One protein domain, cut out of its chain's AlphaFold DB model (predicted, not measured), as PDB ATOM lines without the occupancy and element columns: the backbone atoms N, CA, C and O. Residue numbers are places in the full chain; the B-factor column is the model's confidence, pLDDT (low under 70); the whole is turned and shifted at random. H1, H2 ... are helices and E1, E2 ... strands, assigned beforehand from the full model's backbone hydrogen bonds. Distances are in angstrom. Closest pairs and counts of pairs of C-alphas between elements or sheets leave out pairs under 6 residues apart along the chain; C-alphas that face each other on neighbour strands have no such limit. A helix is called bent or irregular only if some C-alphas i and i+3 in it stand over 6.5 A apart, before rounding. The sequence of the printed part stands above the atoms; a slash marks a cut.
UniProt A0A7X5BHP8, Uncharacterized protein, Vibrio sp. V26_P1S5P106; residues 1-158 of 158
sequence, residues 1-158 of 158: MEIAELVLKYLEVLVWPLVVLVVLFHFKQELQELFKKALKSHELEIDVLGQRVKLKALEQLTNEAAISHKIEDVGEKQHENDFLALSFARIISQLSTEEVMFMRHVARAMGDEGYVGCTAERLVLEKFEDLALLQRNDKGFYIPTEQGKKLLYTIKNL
ATOM      1  N   MET A   1      42.356 108.281  87.029       57.97
ATOM      2  CA  MET A   1      43.041 107.325  87.927       57.97
ATOM      3  C   MET A   1      44.131 106.554  87.178       57.97
ATOM      4  O   MET A   1      45.237 106.471  87.684       57.97
ATOM      5  N   GLU A   2      43.879 106.141  85.932       64.88
ATOM      6  CA  GLU A   2      44.820 105.386  85.074       64.88
ATOM      7  C   GLU A   2      46.149 106.102  84.754       64.88
ATOM      8  O   GLU A   2      47.201 105.472  84.721       64.88
ATOM      9  N   ILE A   3      46.142 107.431  84.577       69.75
ATOM     10  CA  ILE A   3      47.363 108.199  84.254       69.75
ATOM     11  C   ILE A   3      48.362 108.190  85.424       69.75
ATOM     12  O   ILE A   3      49.563 108.058  85.210       69.75
ATOM     13  N   ALA A   4      47.877 108.285  86.666       71.31
ATOM     14  CA  ALA A   4      48.735 108.257  87.853       71.31
ATOM     15  C   ALA A   4      49.394 106.880  88.047       71.31
ATOM     16  O   ALA A   4      50.550 106.790  88.451       71.31
ATOM     17  N   GLU A   5      48.675 105.813  87.698       74.00
ATOM     18  CA  GLU A   5      49.157 104.436  87.775       74.00
ATOM     19  C   GLU A   5      50.199 104.127  86.685       74.00
ATOM     20  O   GLU A   5      51.209 103.472  86.948       74.00
ATOM     21  N   LEU A   6      50.016 104.679  85.477       73.62
ATOM     22  CA  LEU A   6      51.022 104.618  84.411       73.62
ATOM     23  C   LEU A   6      52.306 105.376  84.773       73.62
ATOM     24  O   LEU A   6      53.399 104.872  84.521       73.62
ATOM     25  N   VAL A   7      52.190 106.562  85.377       76.25
ATOM     26  CA  VAL A   7      53.354 107.360  85.805       76.25
ATOM     27  C   VAL A   7      54.147 106.633  86.892       76.25
ATOM     28  O   VAL A   7      55.374 106.600  86.820       76.25
ATOM     29  N   LEU A   8      53.469 105.991  87.849       75.94
ATOM     30  CA  LEU A   8      54.113 105.177  88.886       75.94
ATOM     31  C   LEU A   8      54.881 103.984  88.303       75.94
ATOM     32  O   LEU A   8      56.037 103.780  88.667       75.94
ATOM     33  N   LYS A   9      54.294 103.257  87.342       75.75
ATOM     34  CA  LYS A   9      54.983 102.147  86.656       75.75
ATOM     35  C   LYS A   9      56.208 102.610  85.869       75.75
ATOM     36  O   LYS A   9      57.230 101.932  85.872       75.75
ATOM     37  N   TYR A  10      56.136 103.766  85.210       75.50
ATOM     38  CA  TYR A  10      57.293 104.327  84.503       75.50
ATOM     39  C   TYR A  10      58.408 104.759  85.460       75.50
ATOM     40  O   TYR A  10      59.580 104.531  85.165       75.50
ATOM     41  N   LEU A  11      58.052 105.338  86.609       75.62
ATOM     42  CA  LEU A  11      59.001 105.690  87.666       75.62
ATOM     43  C   LEU A  11      59.720 104.451  88.205       75.62
ATOM     44  O   LEU A  11      60.939 104.467  88.331       75.62
ATOM     45  N   GLU A  12      58.991 103.361  88.445       77.44
ATOM     46  CA  GLU A  12      59.548 102.091  88.919       77.44
ATOM     47  C   GLU A  12      60.551 101.480  87.924       77.44
ATOM     48  O   GLU A  12      61.623 101.014  88.313       77.44
ATOM     49  N   VAL A  13      60.266 101.565  86.620       81.50
ATOM     50  CA  VAL A  13      61.193 101.121  85.563       81.50
ATOM     51  C   VAL A  13      62.432 102.022  85.475       81.50
ATOM     52  O   VAL A  13      63.522 101.532  85.192       81.50
ATOM     53  N   LEU A  14      62.300 103.321  85.757       80.25
ATOM     54  CA  LEU A  14      63.402 104.295  85.747       80.25
ATOM     55  C   LEU A  14      64.349 104.174  86.949       80.25
ATOM     56  O   LEU A  14      65.512 104.574  86.850       80.25
ATOM     57  N   VAL A  15      63.893 103.586  88.058       83.44
ATOM     58  CA  VAL A  15      64.739 103.319  89.233       83.44
ATOM     59  C   VAL A  15      65.842 102.310  88.899       83.44
ATOM     60  O   VAL A  15      66.979 102.487  89.331       83.44
ATOM     61  N   TRP A  16      65.562 101.297  88.077       83.38
ATOM     62  CA  TRP A  16      66.527 100.243  87.744       83.38
ATOM     63  C   TRP A  16      67.795 100.744  87.023       83.38
ATOM     64  O   TRP A  16      68.890 100.460  87.511       83.38
ATOM     65  N   PRO A  17      67.714 101.527  85.927       85.38
ATOM     66  CA  PRO A  17      68.885 102.141  85.299       85.38
ATOM     67  C   PRO A  17      69.693 103.013  86.262       85.38
ATOM     68  O   PRO A  17      70.922 103.027  86.207       85.38
ATOM     69  N   LEU A  18      69.009 103.722  87.164       84.56
ATOM     70  CA  LEU A  18      69.643 104.618  88.123       84.56
ATOM     71  C   LEU A  18      70.414 103.832  89.192       84.56
ATOM     72  O   LEU A  18      71.562 104.156  89.483       84.56
ATOM     73  N   VAL A  19      69.836 102.740  89.700       85.25
ATOM     74  CA  VAL A  19      70.513 101.803  90.608       85.25
ATOM     75  C   VAL A  19      71.720 101.159  89.925       85.25
ATOM     76  O   VAL A  19      72.798 101.117  90.512       85.25
ATOM     77  N   VAL A  20      71.587 100.718  88.670       85.69
ATOM     78  CA  VAL A  20      72.703 100.131  87.907       85.69
ATOM     79  C   VAL A  20      73.848 101.131  87.729       85.69
ATOM     80  O   VAL A  20      75.008 100.765  87.915       85.69
ATOM     81  N   LEU A  21      73.548 102.400  87.429       85.06
ATOM     82  CA  LEU A  21      74.558 103.457  87.320       85.06
ATOM     83  C   LEU A  21      75.267 103.727  88.652       85.06
ATOM     84  O   LEU A  21      76.489 103.867  88.671       85.06
ATOM     85  N   VAL A  22      74.522 103.764  89.759       86.12
ATOM     86  CA  VAL A  22      75.089 103.950  91.103       86.12
ATOM     87  C   VAL A  22      76.001 102.778  91.475       86.12
ATOM     88  O   VAL A  22      77.124 102.997  91.929       86.12
ATOM     89  N   VAL A  23      75.577 101.539  91.213       85.19
ATOM     90  CA  VAL A  23      76.389 100.337  91.461       85.19
ATOM     91  C   VAL A  23      77.657 100.339  90.602       85.19
ATOM     92  O   VAL A  23      78.744 100.099  91.122       85.19
ATOM     93  N   LEU A  24      77.559 100.677  89.311       83.38
ATOM     94  CA  LEU A  24      78.721 100.811  88.423       83.38
ATOM     95  C   LEU A  24      79.704 101.882  88.905       83.38
ATOM     96  O   LEU A  24      80.918 101.695  88.813       83.38
ATOM     97  N   PHE A  25      79.190 103.002  89.409       85.06
ATOM     98  CA  PHE A  25      80.016 104.086  89.921       85.06
ATOM     99  C   PHE A  25      80.789 103.664  91.175       85.06
ATOM    100  O   PHE A  25      82.007 103.839  91.217       85.06
ATOM    101  N   HIS A  26      80.114 103.041  92.145       83.50
ATOM    102  CA  HIS A  26      80.762 102.496  93.341       83.50
ATOM    103  C   HIS A  26      81.788 101.416  92.993       83.50
ATOM    104  O   HIS A  26      82.927 101.479  93.450       83.50
ATOM    105  N   PHE A  27      81.434 100.491  92.100       81.75
ATOM    106  CA  PHE A  27      82.343  99.436  91.665       81.75
ATOM    107  C   PHE A  27      83.603 100.002  90.997       81.75
ATOM    108  O   PHE A  27      84.714  99.567  91.285       81.75
ATOM    109  N   LYS A  28      83.465 101.030  90.146       83.75
ATOM    110  CA  LYS A  28      84.614 101.707  89.525       83.75
ATOM    111  C   LYS A  28      85.535 102.344  90.569       83.75
ATOM    112  O   LYS A  28      86.754 102.275  90.406       83.75
ATOM    113  N   GLN A  29      84.978 102.966  91.606       82.44
ATOM    114  CA  GLN A  29      85.764 103.575  92.682       82.44
ATOM    115  C   GLN A  29      86.538 102.522  93.479       82.44
ATOM    116  O   GLN A  29      87.750 102.663  93.645       82.44
ATOM    117  N   GLU A  30      85.880 101.437  93.888       82.62
ATOM    118  CA  GLU A  30      86.532 100.337  94.608       82.62
ATOM    119  C   GLU A  30      87.651  99.700  93.778       82.62
ATOM    120  O   GLU A  30      88.755  99.469  94.272       82.62
ATOM    121  N   LEU A  31      87.412  99.492  92.481       78.19
ATOM    122  CA  LEU A  31      88.403  98.929  91.569       78.19
ATOM    123  C   LEU A  31      89.630  99.848  91.437       78.19
ATOM    124  O   LEU A  31      90.766  99.378  91.492       78.19
ATOM    125  N   GLN A  32      89.426 101.166  91.336       80.12
ATOM    126  CA  GLN A  32      90.519 102.146  91.331       80.12
ATOM    127  C   GLN A  32      91.311 102.155  92.645       80.12
ATOM    128  O   GLN A  32      92.537 102.296  92.619       80.12
ATOM    129  N   GLU A  33      90.648 102.009  93.791       81.88
ATOM    130  CA  GLU A  33      91.330 101.901  95.083       81.88
ATOM    131  C   GLU A  33      92.156 100.621  95.200       81.88
ATOM    132  O   GLU A  33      93.289 100.670  95.685       81.88
ATOM    133  N   LEU A  34      91.627  99.492  94.725       79.06
ATOM    134  CA  LEU A  34      92.353  98.226  94.685       79.06
ATOM    135  C   LEU A  34      93.586  98.323  93.787       79.06
ATOM    136  O   LEU A  34      94.666  97.920  94.211       79.06
ATOM    137  N   PHE A  35      93.469  98.938  92.607       71.75
ATOM    138  CA  PHE A  35      94.623  99.193  91.741       71.75
ATOM    139  C   PHE A  35      95.674 100.071  92.422       71.75
ATOM    140  O   PHE A  35      96.858  99.749  92.379       71.75
ATOM    141  N   LYS A  36      95.268 101.144  93.112       75.75
ATOM    142  CA  LYS A  36      96.207 101.986  93.871       75.75
ATOM    143  C   LYS A  36      96.903 101.214  94.993       75.75
ATOM    144  O   LYS A  36      98.098 101.398  95.198       75.75
ATOM    145  N   LYS A  37      96.177 100.364  95.725       72.50
ATOM    146  CA  LYS A  37      96.754  99.521  96.786       72.50
ATOM    147  C   LYS A  37      97.711  98.476  96.216       72.50
ATOM    148  O   LYS A  37      98.784  98.288  96.777       72.50
ATOM    149  N   ALA A  38      97.360  97.853  95.093       65.44
ATOM    150  CA  ALA A  38      98.215  96.897  94.398       65.44
ATOM    151  C   ALA A  38      99.506  97.558  93.892       65.44
ATOM    152  O   ALA A  38     100.587  97.030  94.133       65.44
ATOM    153  N   LEU A  39      99.410  98.746  93.283       66.56
ATOM    154  CA  LEU A  39     100.575  99.522  92.849       66.56
ATOM    155  C   LEU A  39     101.487  99.882  94.026       66.56
ATOM    156  O   LEU A  39     102.681  99.626  93.955       66.56
ATOM    157  N   LYS A  40     100.926 100.374  95.139       68.44
ATOM    158  CA  LYS A  40     101.703 100.658  96.358       68.44
ATOM    159  C   LYS A  40     102.356  99.414  96.955       68.44
ATOM    160  O   LYS A  40     103.465  99.490  97.467       68.44
ATOM    161  N   SER A  41     101.669  98.274  96.919       61.44
ATOM    162  CA  SER A  41     102.233  97.008  97.390       61.44
ATOM    163  C   SER A  41     103.398  96.560  96.512       61.44
ATOM    164  O   SER A  41     104.385  96.054  97.035       61.44
ATOM    165  N   HIS A  42     103.290  96.748  95.197       63.31
ATOM    166  CA  HIS A  42     104.353  96.408  94.260       63.31
ATOM    167  C   HIS A  42     105.553  97.356  94.391       63.31
ATOM    168  O   HIS A  42     106.692  96.909  94.397       63.31
ATOM    169  N   GLU A  43     105.302  98.650  94.582       64.06
ATOM    170  CA  GLU A  43     106.330  99.651  94.885       64.06
ATOM    171  C   GLU A  43     107.080  99.304  96.183       64.06
ATOM    172  O   GLU A  43     108.307  99.302  96.209       64.06
ATOM    173  N   LEU A  44     106.356  98.896  97.232       69.50
ATOM    174  CA  LEU A  44     106.959  98.433  98.484       69.50
ATOM    175  C   LEU A  44     107.782  97.148  98.297       69.50
ATOM    176  O   LEU A  44     108.841  97.001  98.902       69.50
ATOM    177  N   GLU A  45     107.322  96.214  97.463       71.88
ATOM    178  CA  GLU A  45     108.072  94.998  97.132       71.88
ATOM    179  C   GLU A  45     109.379  95.325  96.397       71.88
ATOM    180  O   GLU A  45     110.431  94.783  96.748       71.88
ATOM    181  N   ILE A  46     109.332  96.242  95.425       75.25
ATOM    182  CA  ILE A  46     110.514  96.736  94.709       75.25
ATOM    183  C   ILE A  46     111.475  97.417  95.683       75.25
ATOM    184  O   ILE A  46     112.678  97.156  95.614       75.25
ATOM    185  N   ASP A  47     110.971  98.227  96.615       79.12
ATOM    186  CA  ASP A  47     111.819  98.906  97.593       79.12
ATOM    187  C   ASP A  47     112.486  97.908  98.555       79.12
ATOM    188  O   ASP A  47     113.703  97.907  98.724       79.12
ATOM    189  N   VAL A  48     111.742  96.954  99.118       79.00
ATOM    190  CA  VAL A  48     112.328  95.935 100.009       79.00
ATOM    191  C   VAL A  48     113.349  95.067  99.267       79.00
ATOM    192  O   VAL A  48     114.443  94.790  99.775       79.00
ATOM    193  N   LEU A  49     113.018  94.625  98.052       84.19
ATOM    194  CA  LEU A  49     113.892  93.757  97.271       84.19
ATOM    195  C   LEU A  49     115.141  94.503  96.796       84.19
ATOM    196  O   LEU A  49     116.248  93.964  96.889       84.19
ATOM    197  N   GLY A  50     114.996  95.743  96.343       83.62
ATOM    198  CA  GLY A  50     116.126  96.557  95.932       83.62
ATOM    199  C   GLY A  50     117.006  96.976  97.112       83.62
ATOM    200  O   GLY A  50     118.227  96.935  96.977       83.62
ATOM    201  N   GLN A  51     116.445  97.277  98.291       85.56
ATOM    202  CA  GLN A  51     117.231  97.520  99.508       85.56
ATOM    203  C   GLN A  51     118.075  96.294  99.860       85.56
ATOM    204  O   GLN A  51     119.260  96.420 100.166       85.56
ATOM    205  N   ARG A  52     117.504  95.088  99.743       86.56
ATOM    206  CA  ARG A  52     118.243  93.840  99.962       86.56
ATOM    207  C   ARG A  52     119.382  93.659  98.958       86.56
ATOM    208  O   ARG A  52     120.475  93.268  99.362       86.56
ATOM    209  N   VAL A  53     119.146  93.927  97.672       88.19
ATOM    210  CA  VAL A  53     120.195  93.867  96.635       88.19
ATOM    211  C   VAL A  53     121.287  94.894  96.925       88.19
ATOM    212  O   VAL A  53     122.466  94.546  96.907       88.19
ATOM    213  N   LYS A  54     120.907  96.129  97.259       89.44
ATOM    214  CA  LYS A  54     121.826  97.216  97.604       89.44
ATOM    215  C   LYS A  54     122.700  96.855  98.806       89.44
ATOM    216  O   LYS A  54     123.916  96.992  98.730       89.44
ATOM    217  N   LEU A  55     122.109  96.337  99.883       87.25
ATOM    218  CA  LEU A  55     122.844  95.907 101.077       87.25
ATOM    219  C   LEU A  55     123.807  94.756 100.775       87.25
ATOM    220  O   LEU A  55     124.965  94.832 101.168       87.25
ATOM    221  N   LYS A  56     123.371  93.735 100.023       88.62
ATOM    222  CA  LYS A  56     124.255  92.630  99.619       88.62
ATOM    223  C   LYS A  56     125.411  93.096  98.737       88.62
ATOM    224  O   LYS A  56     126.528  92.615  98.899       88.62
ATOM    225  N   ALA A  57     125.156  94.025  97.816       85.88
ATOM    226  CA  ALA A  57     126.196  94.599  96.970       85.88
ATOM    227  C   ALA A  57     127.231  95.346  97.817       85.88
ATOM    228  O   ALA A  57     128.427  95.122  97.660       85.88
ATOM    229  N   LEU A  58     126.774  96.183  98.752       88.31
ATOM    230  CA  LEU A  58     127.652  96.901  99.674       88.31
ATOM    231  C   LEU A  58     128.460  95.946 100.557       88.31
ATOM    232  O   LEU A  58     129.661  96.145 100.714       88.31
ATOM    233  N   GLU A  59     127.830  94.904 101.097       85.69
ATOM    234  CA  GLU A  59     128.494  93.882 101.907       85.69
ATOM    235  C   GLU A  59     129.587  93.162 101.109       85.69
ATOM    236  O   GLU A  59     130.729  93.086 101.559       85.69
ATOM    237  N   GLN A  60     129.271  92.688  99.901       87.50
ATOM    238  CA  GLN A  60     130.230  91.983  99.053       87.50
ATOM    239  C   GLN A  60     131.417  92.873  98.663       87.50
ATOM    240  O   GLN A  60     132.560  92.441  98.788       87.50
ATOM    241  N   LEU A  61     131.162  94.117  98.243       86.69
ATOM    242  CA  LEU A  61     132.208  95.062  97.837       86.69
ATOM    243  C   LEU A  61     133.086  95.496  99.020       86.69
ATOM    244  O   LEU A  61     134.304  95.599  98.887       86.69
ATOM    245  N   THR A  62     132.491  95.697 100.197       81.81
ATOM    246  CA  THR A  62     133.244  96.037 101.416       81.81
ATOM    247  C   THR A  62     134.094  94.855 101.883       81.81
ATOM    248  O   THR A  62     135.238  95.045 102.288       81.81
ATOM    249  N   ASN A  63     133.571  93.629 101.787       81.69
ATOM    250  CA  ASN A  63     134.331  92.421 102.095       81.69
ATOM    251  C   ASN A  63     135.482  92.197 101.104       81.69
ATOM    252  O   ASN A  63     136.566  91.826 101.540       81.69
ATOM    253  N   GLU A  64     135.284  92.449  99.806       79.81
ATOM    254  CA  GLU A  64     136.351  92.367  98.794       79.81
ATOM    255  C   GLU A  64     137.501  93.328  99.135       79.81
ATOM    256  O   GLU A  64     138.653  92.896  99.196       79.81
ATOM    257  N   ALA A  65     137.182  94.579  99.486       76.75
ATOM    258  CA  ALA A  65     138.172  95.557  99.944       76.75
ATOM    259  C   ALA A  65     138.866  95.125 101.255       76.75
ATOM    260  O   ALA A  65     140.080  95.242 101.397       76.75
ATOM    261  N   ALA A  66     138.119  94.588 102.226       73.81
ATOM    262  CA  ALA A  66     138.675  94.185 103.520       73.81
ATOM    263  C   ALA A  66     139.558  92.926 103.444       73.81
ATOM    264  O   ALA A  66     140.548  92.819 104.171       73.81
ATOM    265  N   ILE A  67     139.201  91.953 102.599       68.56
ATOM    266  CA  ILE A  67     139.996  90.735 102.377       68.56
ATOM    267  C   ILE A  67     141.310  91.100 101.699       68.56
ATOM    268  O   ILE A  67     142.361  90.617 102.109       68.56
ATOM    269  N   SER A  68     141.253  91.969 100.699       59.66
ATOM    270  CA  SER A  68     142.431  92.420  99.976       59.66
ATOM    271  C   SER A  68     143.392  93.216 100.876       59.66
ATOM    272  O   SER A  68     144.588  92.931 100.872       59.66
ATOM    273  N   HIS A  69     142.871  94.044 101.791       57.19
ATOM    274  CA  HIS A  69     143.674  94.742 102.805       57.19
ATOM    275  C   HIS A  69     144.313  93.809 103.860       57.19
ATOM    276  O   HIS A  69     145.365  94.122 104.407       57.19
ATOM    277  N   LYS A  70     143.711  92.649 104.173       57.66
ATOM    278  CA  LYS A  70     144.289  91.669 105.123       57.66
ATOM    279  C   LYS A  70     145.430  90.828 104.531       57.66
ATOM    280  O   LYS A  70     146.144  90.177 105.290       57.66
ATOM    281  N   ILE A  71     145.599  90.810 103.207       56.28
ATOM    282  CA  ILE A  71     146.661  90.073 102.491       56.28
ATOM    283  C   ILE A  71     147.818  91.051 102.201       56.28
ATOM    284  O   ILE A  71     148.244  91.253 101.069       56.28
ATOM    285  N   GLU A  72     148.275  91.728 103.249       46.69
ATOM    286  CA  GLU A  72     149.017  92.997 103.213       46.69
ATOM    287  C   GLU A  72     150.507  92.889 102.800       46.69
ATOM    288  O   GLU A  72     151.326  93.663 103.280       46.69
ATOM    289  N   ASP A  73     150.898  91.961 101.914       53.62
ATOM    290  CA  ASP A  73     152.321  91.815 101.530       53.62
ATOM    291  C   ASP A  73     152.596  91.483 100.047       53.62
ATOM    292  O   ASP A  73     153.634  90.916  99.710       53.62
ATOM    293  N   VAL A  74     151.684  91.808  99.114       52.16
ATOM    294  CA  VAL A  74     151.928  91.563  97.672       52.16
ATOM    295  C   VAL A  74     151.389  92.680  96.749       52.16
ATOM    296  O   VAL A  74     150.352  92.532  96.115       52.16
ATOM    297  N   GLY A  75     152.161  93.764  96.588       57.34
ATOM    298  CA  GLY A  75     152.292  94.542  95.333       57.34
ATOM    299  C   GLY A  75     151.202  95.556  94.903       57.34
ATOM    300  O   GLY A  75     150.029  95.458  95.244       57.34
ATOM    301  N   GLU A  76     151.606  96.520  94.054       55.88
ATOM    302  CA  GLU A  76     150.814  97.672  93.548       55.88
ATOM    303  C   GLU A  76     149.439  97.322  92.937       55.88
ATOM    304  O   GLU A  76     148.498  98.105  93.053       55.88
ATOM    305  N   LYS A  77     149.285  96.138  92.325       56.12
ATOM    306  CA  LYS A  77     148.019  95.699  91.698       56.12
ATOM    307  C   LYS A  77     146.900  95.412  92.707       56.12
ATOM    308  O   LYS A  77     145.725  95.432  92.345       56.12
ATOM    309  N   GLN A  78     147.252  95.113  93.954       54.53
ATOM    310  CA  GLN A  78     146.291  94.810  95.013       54.53
ATOM    311  C   GLN A  78     145.604  96.100  95.492       54.53
ATOM    312  O   GLN A  78     144.383  96.158  95.620       54.53
ATOM    313  N   HIS A  79     146.387  97.174  95.619       57.50
ATOM    314  CA  HIS A  79     145.912  98.480  96.068       57.50
ATOM    315  C   HIS A  79     144.874  99.080  95.103       57.50
ATOM    316  O   HIS A  79     143.881  99.654  95.542       57.50
ATOM    317  N   GLU A  80     145.061  98.897  93.791       60.25
ATOM    318  CA  GLU A  80     144.122  99.342  92.751       60.25
ATOM    319  C   GLU A  80     142.745  98.657  92.862       60.25
ATOM    320  O   GLU A  80     141.711  99.305  92.678       60.25
ATOM    321  N   ASN A  81     142.707  97.373  93.238       63.69
ATOM    322  CA  ASN A  81     141.454  96.635  93.426       63.69
ATOM    323  C   ASN A  81     140.652  97.125  94.644       63.69
ATOM    324  O   ASN A  81     139.422  97.167  94.572       63.69
ATOM    325  N   ASP A  82     141.320  97.560  95.715       60.78
ATOM    326  CA  ASP A  82     140.666  98.105  96.916       60.78
ATOM    327  C   ASP A  82     139.983  99.435  96.630       60.78
ATOM    328  O   ASP A  82     138.818  99.646  96.980       60.78
ATOM    329  N   PHE A  83     140.690 100.323  95.926       71.00
ATOM    330  CA  PHE A  83     140.130 101.597  95.490       71.00
ATOM    331  C   PHE A  83     138.933 101.397  94.553       71.00
ATOM    332  O   PHE A  83     137.963 102.154  94.632       71.00
ATOM    333  N   LEU A  84     138.964 100.358  93.715       81.44
ATOM    334  CA  LEU A  84     137.864 100.008  92.823       81.44
ATOM    335  C   LEU A  84     136.644  99.442  93.576       81.44
ATOM    336  O   LEU A  84     135.510  99.829  93.304       81.44
ATOM    337  N   ALA A  85     136.840  98.546  94.545       82.06
ATOM    338  CA  ALA A  85     135.735  97.990  95.327       82.06
ATOM    339  C   ALA A  85     135.046  99.070  96.185       82.06
ATOM    340  O   ALA A  85     133.815  99.143  96.242       82.06
ATOM    341  N   LEU A  86     135.830  99.972  96.785       82.94
ATOM    342  CA  LEU A  86     135.310 101.118  97.533       82.94
ATOM    343  C   LEU A  86     134.603 102.139  96.631       82.94
ATOM    344  O   LEU A  86     133.574 102.695  97.027       82.94
ATOM    345  N   SER A  87     135.109 102.381  95.415       85.81
ATOM    346  CA  SER A  87     134.440 103.269  94.458       85.81
ATOM    347  C   SER A  87     133.095 102.689  94.015       85.81
ATOM    348  O   SER A  87     132.097 103.410  94.002       85.81
ATOM    349  N   PHE A  88     133.017 101.378  93.782       90.12
ATOM    350  CA  PHE A  88     131.756 100.692  93.516       90.12
ATOM    351  C   PHE A  88     130.787 100.772  94.693       90.12
ATOM    352  O   PHE A  88     129.615 101.085  94.488       90.12
ATOM    353  N   ALA A  89     131.253 100.567  95.928       87.25
ATOM    354  CA  ALA A  89     130.396 100.705  97.103       87.25
ATOM    355  C   ALA A  89     129.822 102.130  97.206       87.25
ATOM    356  O   ALA A  89     128.630 102.312  97.471       87.25
ATOM    357  N   ARG A  90     130.641 103.148  96.910       88.75
ATOM    358  CA  ARG A  90     130.204 104.548  96.855       88.75
ATOM    359  C   ARG A  90     129.120 104.766  95.805       88.75
ATOM    360  O   ARG A  90     128.080 105.328  96.142       88.75
ATOM    361  N   ILE A  91     129.326 104.279  94.583       91.25
ATOM    362  CA  ILE A  91     128.338 104.361  93.500       91.25
ATOM    363  C   ILE A  91     127.013 103.732  93.946       91.25
ATOM    364  O   ILE A  91     125.975 104.388  93.908       91.25
ATOM    365  N   ILE A  92     127.041 102.505  94.470       90.69
ATOM    366  CA  ILE A  92     125.834 101.807  94.938       90.69
ATOM    367  C   ILE A  92     125.122 102.575  96.053       90.69
ATOM    368  O   ILE A  92     123.894 102.660  96.059       90.69
ATOM    369  N   SER A  93     125.865 103.170  96.988       88.00
ATOM    370  CA  SER A  93     125.275 103.969  98.065       88.00
ATOM    371  C   SER A  93     124.519 105.203  97.555       88.00
ATOM    372  O   SER A  93     123.467 105.525  98.110       88.00
ATOM    373  N   GLN A  94     125.011 105.833  96.481       90.94
ATOM    374  CA  GLN A  94     124.444 107.048  95.887       90.94
ATOM    375  C   GLN A  94     123.203 106.785  95.030       90.94
ATOM    376  O   GLN A  94     122.417 107.702  94.795       90.94
ATOM    377  N   LEU A  95     123.021 105.551  94.561       90.88
ATOM    378  CA  LEU A  95     121.872 105.176  93.747       90.88
ATOM    379  C   LEU A  95     120.633 104.894  94.596       90.88
ATOM    380  O   LEU A  95     120.724 104.365  95.710       90.88
ATOM    381  N   SER A  96     119.463 105.232  94.060       91.50
ATOM    382  CA  SER A  96     118.185 104.852  94.657       91.50
ATOM    383  C   SER A  96     117.966 103.340  94.567       91.50
ATOM    384  O   SER A  96     118.636 102.623  93.817       91.50
ATOM    385  N   THR A  97     117.005 102.839  95.337       90.38
ATOM    386  CA  THR A  97     116.619 101.429  95.293       90.38
ATOM    387  C   THR A  97     116.182 100.991  93.891       90.38
ATOM    388  O   THR A  97     116.601  99.942  93.396       90.38
ATOM    389  N   GLU A  98     115.385 101.830  93.231       90.12
ATOM    390  CA  GLU A  98     114.897 101.609  91.870       90.12
ATOM    391  C   GLU A  98     116.037 101.622  90.852       90.12
ATOM    392  O   GLU A  98     116.084 100.764  89.978       90.12
ATOM    393  N   GLU A  99     117.002 102.533  90.993       93.00
ATOM    394  CA  GLU A  99     118.162 102.614  90.102       93.00
ATOM    395  C   GLU A  99     119.064 101.380  90.231       93.00
ATOM    396  O   GLU A  99     119.549 100.870  89.224       93.00
ATOM    397  N   VAL A 100     119.257 100.840  91.441       93.62
ATOM    398  CA  VAL A 100     119.997  99.579  91.640       93.62
ATOM    399  C   VAL A 100     119.253  98.404  90.998       93.62
ATOM    400  O   VAL A 100     119.867  97.546  90.358       93.62
ATOM    401  N   MET A 101     117.926  98.369  91.126       93.56
ATOM    402  CA  MET A 101     117.097  97.349  90.485       93.56
ATOM    403  C   MET A 101     117.109  97.462  88.963       93.56
ATOM    404  O   MET A 101     117.219  96.446  88.273       93.56
ATOM    405  N   PHE A 102     117.074  98.682  88.438       94.44
ATOM    406  CA  PHE A 102     117.202  98.940  87.014       94.44
ATOM    407  C   PHE A 102     118.598  98.567  86.506       94.44
ATOM    408  O   PHE A 102     118.716  97.894  85.487       94.44
ATOM    409  N   MET A 103     119.663  98.863  87.256       95.12
ATOM    410  CA  MET A 103     121.016  98.414  86.919       95.12
ATOM    411  C   MET A 103     121.110  96.884  86.859       95.12
ATOM    412  O   MET A 103     121.707  96.329  85.936       95.12
ATOM    413  N   ARG A 104     120.474  96.179  87.805       94.06
ATOM    414  CA  ARG A 104     120.378  94.711  87.787       94.06
ATOM    415  C   ARG A 104     119.606  94.201  86.576       94.06
ATOM    416  O   ARG A 104     119.990  93.183  85.998       94.06
ATOM    417  N   HIS A 105     118.530  94.886  86.192       93.94
ATOM    418  CA  HIS A 105     117.777  94.575  84.982       93.94
ATOM    419  C   HIS A 105     118.651  94.737  83.733       93.94
ATOM    420  O   HIS A 105     118.784  93.780  82.973       93.94
ATOM    421  N   VAL A 106     119.325  95.882  83.583       94.56
ATOM    422  CA  VAL A 106     120.276  96.151  82.494       94.56
ATOM    423  C   VAL A 106     121.335  95.050  82.427       94.56
ATOM    424  O   VAL A 106     121.511  94.442  81.378       94.56
ATOM    425  N   ALA A 107     121.967  94.687  83.547       94.19
ATOM    426  CA  ALA A 107     122.993  93.639  83.586       94.19
ATOM    427  C   ALA A 107     122.493  92.244  83.143       94.19
ATOM    428  O   ALA A 107     123.272  91.406  82.673       94.19
ATOM    429  N   ARG A 108     121.198  91.961  83.321       93.38
ATOM    430  CA  ARG A 108     120.563  90.694  82.923       93.38
ATOM    431  C   ARG A 108     120.066  90.700  81.483       93.38
ATOM    432  O   ARG A 108     120.152  89.665  80.834       93.38
ATOM    433  N   ALA A 109     119.541  91.832  81.028       92.81
ATOM    434  CA  ALA A 109     118.938  92.000  79.709       92.81
ATOM    435  C   ALA A 109     119.947  92.413  78.625       92.81
ATOM    436  O   ALA A 109     119.628  92.353  77.441       92.81
ATOM    437  N   MET A 110     121.150  92.842  79.012       92.50
ATOM    438  CA  MET A 110     122.221  93.217  78.091       92.50
ATOM    439  C   MET A 110     122.642  92.027  77.221       92.50
ATOM    440  O   MET A 110     123.080  90.997  77.740       92.50
ATOM    441  N   GLY A 111     122.497  92.189  75.904       89.38
ATOM    442  CA  GLY A 111     122.949  91.229  74.899       89.38
ATOM    443  C   GLY A 111     124.348  91.551  74.374       89.38
ATOM    444  O   GLY A 111     125.001  92.483  74.845       89.38
ATOM    445  N   ASP A 112     124.785  90.809  73.357       88.31
ATOM    446  CA  ASP A 112     126.139  90.924  72.789       88.31
ATOM    447  C   ASP A 112     126.429  92.312  72.188       88.31
ATOM    448  O   ASP A 112     127.559  92.793  72.239       88.31
ATOM    449  N   GLU A 113     125.406  92.983  71.647       89.06
ATOM    450  CA  GLU A 113     125.529  94.337  71.086       89.06
ATOM    451  C   GLU A 113     125.366  95.459  72.132       89.06
ATOM    452  O   GLU A 113     125.590  96.631  71.815       89.06
ATOM    453  N   GLY A 114     124.994  95.116  73.370       92.00
ATOM    454  CA  GLY A 114     124.680  96.053  74.449       92.00
ATOM    455  C   GLY A 114     123.205  96.048  74.858       92.00
ATOM    456  O   GLY A 114     122.427  95.159  74.511       92.00
ATOM    457  N   TYR A 115     122.821  97.051  75.643       95.25
ATOM    458  CA  TYR A 115     121.459  97.272  76.118       95.25
ATOM    459  C   TYR A 115     120.764  98.360  75.290       95.25
ATOM    460  O   TYR A 115     121.319  99.439  75.063       95.25
ATOM    461  N   VAL A 116     119.535  98.084  74.847       92.75
ATOM    462  CA  VAL A 116     118.689  99.060  74.146       92.75
ATOM    463  C   VAL A 116     117.799  99.747  75.170       92.75
ATOM    464  O   VAL A 116     116.859  99.141  75.671       92.75
ATOM    465  N   GLY A 117     118.092 101.013  75.458       87.38
ATOM    466  CA  GLY A 117     117.245 101.833  76.320       87.38
ATOM    467  C   GLY A 117     116.066 102.443  75.570       87.38
ATOM    468  O   GLY A 117     116.203 102.867  74.418       87.38
ATOM    469  N   CYS A 118     114.919 102.552  76.234       88.81
ATOM    470  CA  CYS A 118     113.788 103.339  75.751       88.81
ATOM    471  C   CYS A 118     113.822 104.784  76.287       88.81
ATOM    472  O   CYS A 118     114.603 105.138  77.170       88.81
ATOM    473  N   THR A 119     112.954 105.656  75.761       88.38
ATOM    474  CA  THR A 119     112.915 107.078  76.154       88.38
ATOM    475  C   THR A 119     112.626 107.279  77.644       88.38
ATOM    476  O   THR A 119     113.159 108.214  78.234       88.38
ATOM    477  N   ALA A 120     111.822 106.405  78.257       88.19
ATOM    478  CA  ALA A 120     111.490 106.489  79.680       88.19
ATOM    479  C   ALA A 120     112.693 106.178  80.591       88.19
ATOM    480  O   ALA A 120     112.775 106.693  81.699       88.19
ATOM    481  N   GLU A 121     113.645 105.380  80.108       92.12
ATOM    482  CA  GLU A 121     114.832 104.949  80.860       92.12
ATOM    483  C   GLU A 121     116.020 105.900  80.678       92.12
ATOM    484  O   GLU A 121     117.030 105.784  81.374       92.12
ATOM    485  N   ARG A 122     115.908 106.848  79.740       90.25
ATOM    486  CA  ARG A 122     117.011 107.693  79.277       90.25
ATOM    487  C   ARG A 122     117.742 108.403  80.414       90.25
ATOM    488  O   ARG A 122     118.961 108.360  80.436       90.25
ATOM    489  N   LEU A 123     117.019 109.005  81.358       92.19
ATOM    490  CA  LEU A 123     117.632 109.750  82.466       92.19
ATOM    491  C   LEU A 123     118.489 108.855  83.370       92.19
ATOM    492  O   LEU A 123     119.559 109.260  83.816       92.19
ATOM    493  N   VAL A 124     118.032 107.629  83.633       93.75
ATOM    494  CA  VAL A 124     118.771 106.681  84.478       93.75
ATOM    495  C   VAL A 124     119.979 106.124  83.725       93.75
ATOM    496  O   VAL A 124     121.046 105.952  84.307       93.75
ATOM    497  N   LEU A 125     119.840 105.885  82.419       94.81
ATOM    498  CA  LEU A 125     120.942 105.437  81.571       94.81
ATOM    499  C   LEU A 125     122.012 106.523  81.395       94.81
ATOM    500  O   LEU A 125     123.188 106.213  81.537       94.81
ATOM    501  N   GLU A 126     121.622 107.783  81.185       93.62
ATOM    502  CA  GLU A 126     122.539 108.936  81.161       93.62
ATOM    503  C   GLU A 126     123.280 109.068  82.498       93.62
ATOM    504  O   GLU A 126     124.498 109.212  82.515       93.62
ATOM    505  N   LYS A 127     122.595 108.877  83.633       94.69
ATOM    506  CA  LYS A 127     123.256 108.828  84.946       94.69
ATOM    507  C   LYS A 127     124.297 107.703  85.038       94.69
ATOM    508  O   LYS A 127     125.335 107.876  85.671       94.69
ATOM    509  N   PHE A 128     124.044 106.538  84.438       95.31
ATOM    510  CA  PHE A 128     125.033 105.454  84.394       95.31
ATOM    511  C   PHE A 128     126.213 105.768  83.466       95.31
ATOM    512  O   PHE A 128     127.320 105.296  83.734       95.31
ATOM    513  N   GLU A 129     126.013 106.570  82.419       94.38
ATOM    514  CA  GLU A 129     127.105 107.113  81.602       94.38
ATOM    515  C   GLU A 129     127.939 108.139  82.377       94.38
ATOM    516  O   GLU A 129     129.164 108.033  82.395       94.38
ATOM    517  N   ASP A 130     127.297 109.057  83.107       94.31
ATOM    518  CA  ASP A 130     127.968 110.057  83.951       94.31
ATOM    519  C   ASP A 130     128.812 109.413  85.063       94.31
ATOM    520  O   ASP A 130     129.860 109.926  85.459       94.31
ATOM    521  N   LEU A 131     128.373 108.252  85.558       92.69
ATOM    522  CA  LEU A 131     129.108 107.424  86.519       92.69
ATOM    523  C   LEU A 131     130.182 106.538  85.864       92.69
ATOM    524  O   LEU A 131     130.775 105.701  86.544       92.69
ATOM    525  N   ALA A 132     130.416 106.694  84.558       93.62
ATOM    526  CA  ALA A 132     131.345 105.907  83.753       93.62
ATOM    527  C   ALA A 132     131.099 104.387  83.824       93.62
ATOM    528  O   ALA A 132     132.029 103.595  83.664       93.62
ATOM    529  N   LEU A 133     129.855 103.957  84.058       94.31
ATOM    530  CA  LEU A 133     129.469 102.541  84.081       94.31
ATOM    531  C   LEU A 133     129.073 102.051  82.689       94.31
ATOM    532  O   LEU A 133     129.400 100.932  82.294       94.31
ATOM    533  N   LEU A 134     128.363 102.892  81.946       96.00
ATOM    534  CA  LEU A 134     127.937 102.622  80.582       96.00
ATOM    535  C   LEU A 134     128.536 103.661  79.637       96.00
ATOM    536  O   LEU A 134     128.952 104.738  80.049       96.00
ATOM    537  N   GLN A 135     128.580 103.320  78.360       95.44
ATOM    538  CA  GLN A 135     128.875 104.243  77.275       95.44
ATOM    539  C   GLN A 135     128.025 103.867  76.067       95.44
ATOM    540  O   GLN A 135     127.695 102.692  75.872       95.44
ATOM    541  N   ARG A 136     127.702 104.842  75.225       93.31
ATOM    542  CA  ARG A 136     126.937 104.595  74.006       93.31
ATOM    543  C   ARG A 136     127.841 104.237  72.835       93.31
ATOM    544  O   ARG A 136     128.825 104.923  72.579       93.31
ATOM    545  N   ASN A 137     127.499 103.178  72.107       91.94
ATOM    546  CA  ASN A 137     128.170 102.847  70.850       91.94
ATOM    547  C   ASN A 137     127.562 103.612  69.658       91.94
ATOM    548  O   ASN A 137     126.487 104.206  69.763       91.94
ATOM    549  N   ASP A 138     128.216 103.536  68.496       90.88
ATOM    550  CA  ASP A 138     127.778 104.210  67.258       90.88
ATOM    551  C   ASP A 138     126.394 103.754  66.769       90.88
ATOM    552  O   ASP A 138     125.698 104.475  66.056       90.88
ATOM    553  N   LYS A 139     125.973 102.549  67.169       89.19
ATOM    554  CA  LYS A 139     124.650 101.990  66.875       89.19
ATOM    555  C   LYS A 139     123.571 102.462  67.863       89.19
ATOM    556  O   LYS A 139     122.403 102.119  67.700       89.19
ATOM    557  N   GLY A 140     123.938 103.233  68.887       88.19
ATOM    558  CA  GLY A 140     123.028 103.795  69.881       88.19
ATOM    559  C   GLY A 140     122.714 102.892  71.080       88.19
ATOM    560  O   GLY A 140     121.856 103.279  71.878       88.19
ATOM    561  N   PHE A 141     123.387 101.746  71.228       93.19
ATOM    562  CA  PHE A 141     123.257 100.831  72.368       93.19
ATOM    563  C   PHE A 141     124.163 101.260  73.520       93.19
ATOM    564  O   PHE A 141     125.270 101.752  73.295       93.19
ATOM    565  N   TYR A 142     123.721 100.997  74.747       95.25
ATOM    566  CA  TYR A 142     124.533 101.172  75.945       95.25
ATOM    567  C   TYR A 142     125.379  99.923  76.181       95.25
ATOM    568  O   TYR A 142     124.851  98.831  76.396       95.25
ATOM    569  N   ILE A 143     126.696 100.079  76.149       96.06
ATOM    570  CA  ILE A 143     127.668  99.020  76.425       96.06
ATOM    571  C   ILE A 143     128.420  99.335  77.722       96.06
ATOM    572  O   ILE A 143     128.601 100.504  78.062       96.06
ATOM    573  N   PRO A 144     128.862  98.319  78.473       95.69
ATOM    574  CA  PRO A 144     129.541  98.542  79.734       95.69
ATOM    575  C   PRO A 144     130.989  98.974  79.498       95.69
ATOM    576  O   PRO A 144     131.690  98.409  78.652       95.69
ATOM    577  N   THR A 145     131.455  99.946  80.280       94.44
ATOM    578  CA  THR A 145     132.887 100.266  80.376       94.44
ATOM    579  C   THR A 145     133.628  99.132  81.098       94.44
ATOM    580  O   THR A 145     133.002  98.230  81.656       94.44
ATOM    581  N   GLU A 146     134.962  99.154  81.149       88.88
ATOM    582  CA  GLU A 146     135.719  98.144  81.913       88.88
ATOM    583  C   GLU A 146     135.323  98.112  83.401       88.88
ATOM    584  O   GLU A 146     135.134  97.040  83.979       88.88
ATOM    585  N   GLN A 147     135.093  99.281  84.005       87.56
ATOM    586  CA  GLN A 147     134.595  99.388  85.380       87.56
ATOM    587  C   GLN A 147     133.138  98.916  85.484       87.56
ATOM    588  O   GLN A 147     132.791  98.125  86.367       87.56
ATOM    589  N   GLY A 148     132.298  99.331  84.534       91.75
ATOM    590  CA  GLY A 148     130.903  98.920  84.446       91.75
ATOM    591  C   GLY A 148     130.726  97.413  84.343       91.75
ATOM    592  O   GLY A 148     129.855  96.864  85.011       91.75
ATOM    593  N   LYS A 149     131.578  96.712  83.583       92.50
ATOM    594  CA  LYS A 149     131.542  95.245  83.459       92.50
ATOM    595  C   LYS A 149     131.663  94.563  84.819       92.50
ATOM    596  O   LYS A 149     130.861  93.681  85.123       92.50
ATOM    597  N   LYS A 150     132.635  94.979  85.642       89.62
ATOM    598  CA  LYS A 150     132.861  94.374  86.964       89.62
ATOM    599  C   LYS A 150     131.684  94.656  87.902       89.62
ATOM    600  O   LYS A 150     131.184  93.728  88.535       89.62
ATOM    601  N   LEU A 151     131.174  95.891  87.930       91.12
ATOM    602  CA  LEU A 151     130.030  96.244  88.777       91.12
ATOM    603  C   LEU A 151     128.726  95.552  88.341       91.12
ATOM    604  O   LEU A 151     128.017  94.979  89.171       91.12
ATOM    605  N   LEU A 152     128.419  95.562  87.042       93.00
ATOM    606  CA  LEU A 152     127.227  94.918  86.487       93.00
ATOM    607  C   LEU A 152     127.260  93.407  86.717       93.00
ATOM    608  O   LEU A 152     126.227  92.830  87.052       93.00
ATOM    609  N   TYR A 153     128.428  92.770  86.602       91.12
ATOM    610  CA  TYR A 153     128.588  91.356  86.935       91.12
ATOM    611  C   TYR A 153     128.250  91.078  88.404       91.12
ATOM    612  O   TYR A 153     127.480  90.159  88.688       91.12
ATOM    613  N   THR A 154     128.764  91.892  89.331       88.06
ATOM    614  CA  THR A 154     128.454  91.764  90.760       88.06
ATOM    615  C   THR A 154     126.952  91.871  91.008       88.06
ATOM    616  O   THR A 154     126.365  90.968  91.597       88.06
ATOM    617  N   ILE A 155     126.293  92.911  90.491       90.19
ATOM    618  CA  ILE A 155     124.857  93.125  90.732       90.19
ATOM    619  C   ILE A 155     123.978  92.071  90.049       90.19
ATOM    620  O   ILE A 155     122.950  91.676  90.603       90.19
ATOM    621  N   LYS A 156     124.357  91.588  88.860       91.75
ATOM    622  CA  LYS A 156     123.611  90.561  88.110       91.75
ATOM    623  C   LYS A 156     123.376  89.291  88.932       91.75
ATOM    624  O   LYS A 156     122.302  88.683  88.812       91.75
ATOM    625  N   ASN A 157     124.383  88.921  89.725       87.31
ATOM    626  CA  ASN A 157     124.472  87.668  90.475       87.31
ATOM    627  C   ASN A 157     123.909  87.748  91.905       87.31
ATOM    628  O   ASN A 157     123.794  86.719  92.570       87.31
ATOM    629  N   LEU A 158     123.531  88.943  92.366       83.50
ATOM    630  CA  LEU A 158     122.706  89.141  93.565       83.50
ATOM    631  C   LEU A 158     121.238  88.894  93.233       83.50
ATOM    632  O   LEU A 158     120.429  88.609  94.147       83.50
TER     633      LEU A 158
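This is residues 1 to 158 of the 158 residues of an uncharacterized protein of Vibrio sp. V26_P1S5P106 (UniProt A0A7X5BHP8). One very long helix, H1, runs nearly the length of the model; residues 1 to 42, of which 2 to 42 belong to H1, stick out as a bare arm, and a small head gathers along the other end of H1. There H2 folds back along H1 as a helical hairpin, while H3 and H5 pack crosswise on H1, and H4 and the small strand hairpin E1 and E2 lie farther out from it. The 158 printed residues hold five named helices and two named strands, in the order H1, H2, H3, H4, E1, E2, H5; the sheet, E1 - E2, is antiparallel and the class is mostly helix. The whole is extended, with a radius of gyration of the C-alphas of 28.4 A and spans of 111 by 39 by 21 A.

H1, residues 2 to 70, begins with C-alpha 2 at (44.820, 105.386, 85.074) and is 102.4 A long. H2, residues 76 to 94, is 28.1 A long. H3, residues 97 to 109, measures 18.4 A. H4, residues 119 to 130, measures 17.2 A and is irregular, with C-alphas 120 and 123 standing 7.5 A apart. E1, residues 134 to 136, and E2, residues 142 to 144, measure 6.9 A and 6.8 A. H5, residues 146 to 156, is 15.6 A long and ends with C-alpha 156 at (123.611, 90.561, 88.110).

Residues 54 to 69 of H1 touch H2 at a shallow tilt of 20 degrees, opposite ways; the closest C-alphas, of Ala 65 and Asp 82, are 4.7 A apart. H1 touches H3 with residues 46 to 54 alone, about perpendicular at 79 degrees, closest at the C-alphas of Gly 50 and Thr 97, 4.9 A. H1 and H5 only just touch, with 3 pairs of C-alphas within 8 A, the closest being Ala 57 and Ile 155 at 6.5 A. H3 touches H5 with residues 103 to 108 alone, about perpendicular at 79 degrees, the C-alphas of Arg 104 and Lys 156 coming closest at 5.3 A. H3 and H4 are close but not clearly touching, with the C-alphas of Glu 99 and Val 124 closest at 7.0 A. In the hairpin of E1 and E2, N 135 and O 143 are 2.8 A apart, within hydrogen-bond range. H1 and H4 are apart. In H3 every O i to N i+4 pair is within hydrogen-bond range; the counts are 62 of 65 in H1, 13 of 15 in H2, 6 of 8 in H4 and 6 of 7 in H5.

The C-alphas of Met 1 and Asp 73, the two farthest apart, are 111.2 A from each other. Residues 70 to 77 also stand free. The printed part has no cut and no long link. Mean pLDDT of the printed part is 82.5; residues 1 to 3, 38 to 44 and 67 to 82 are under 70.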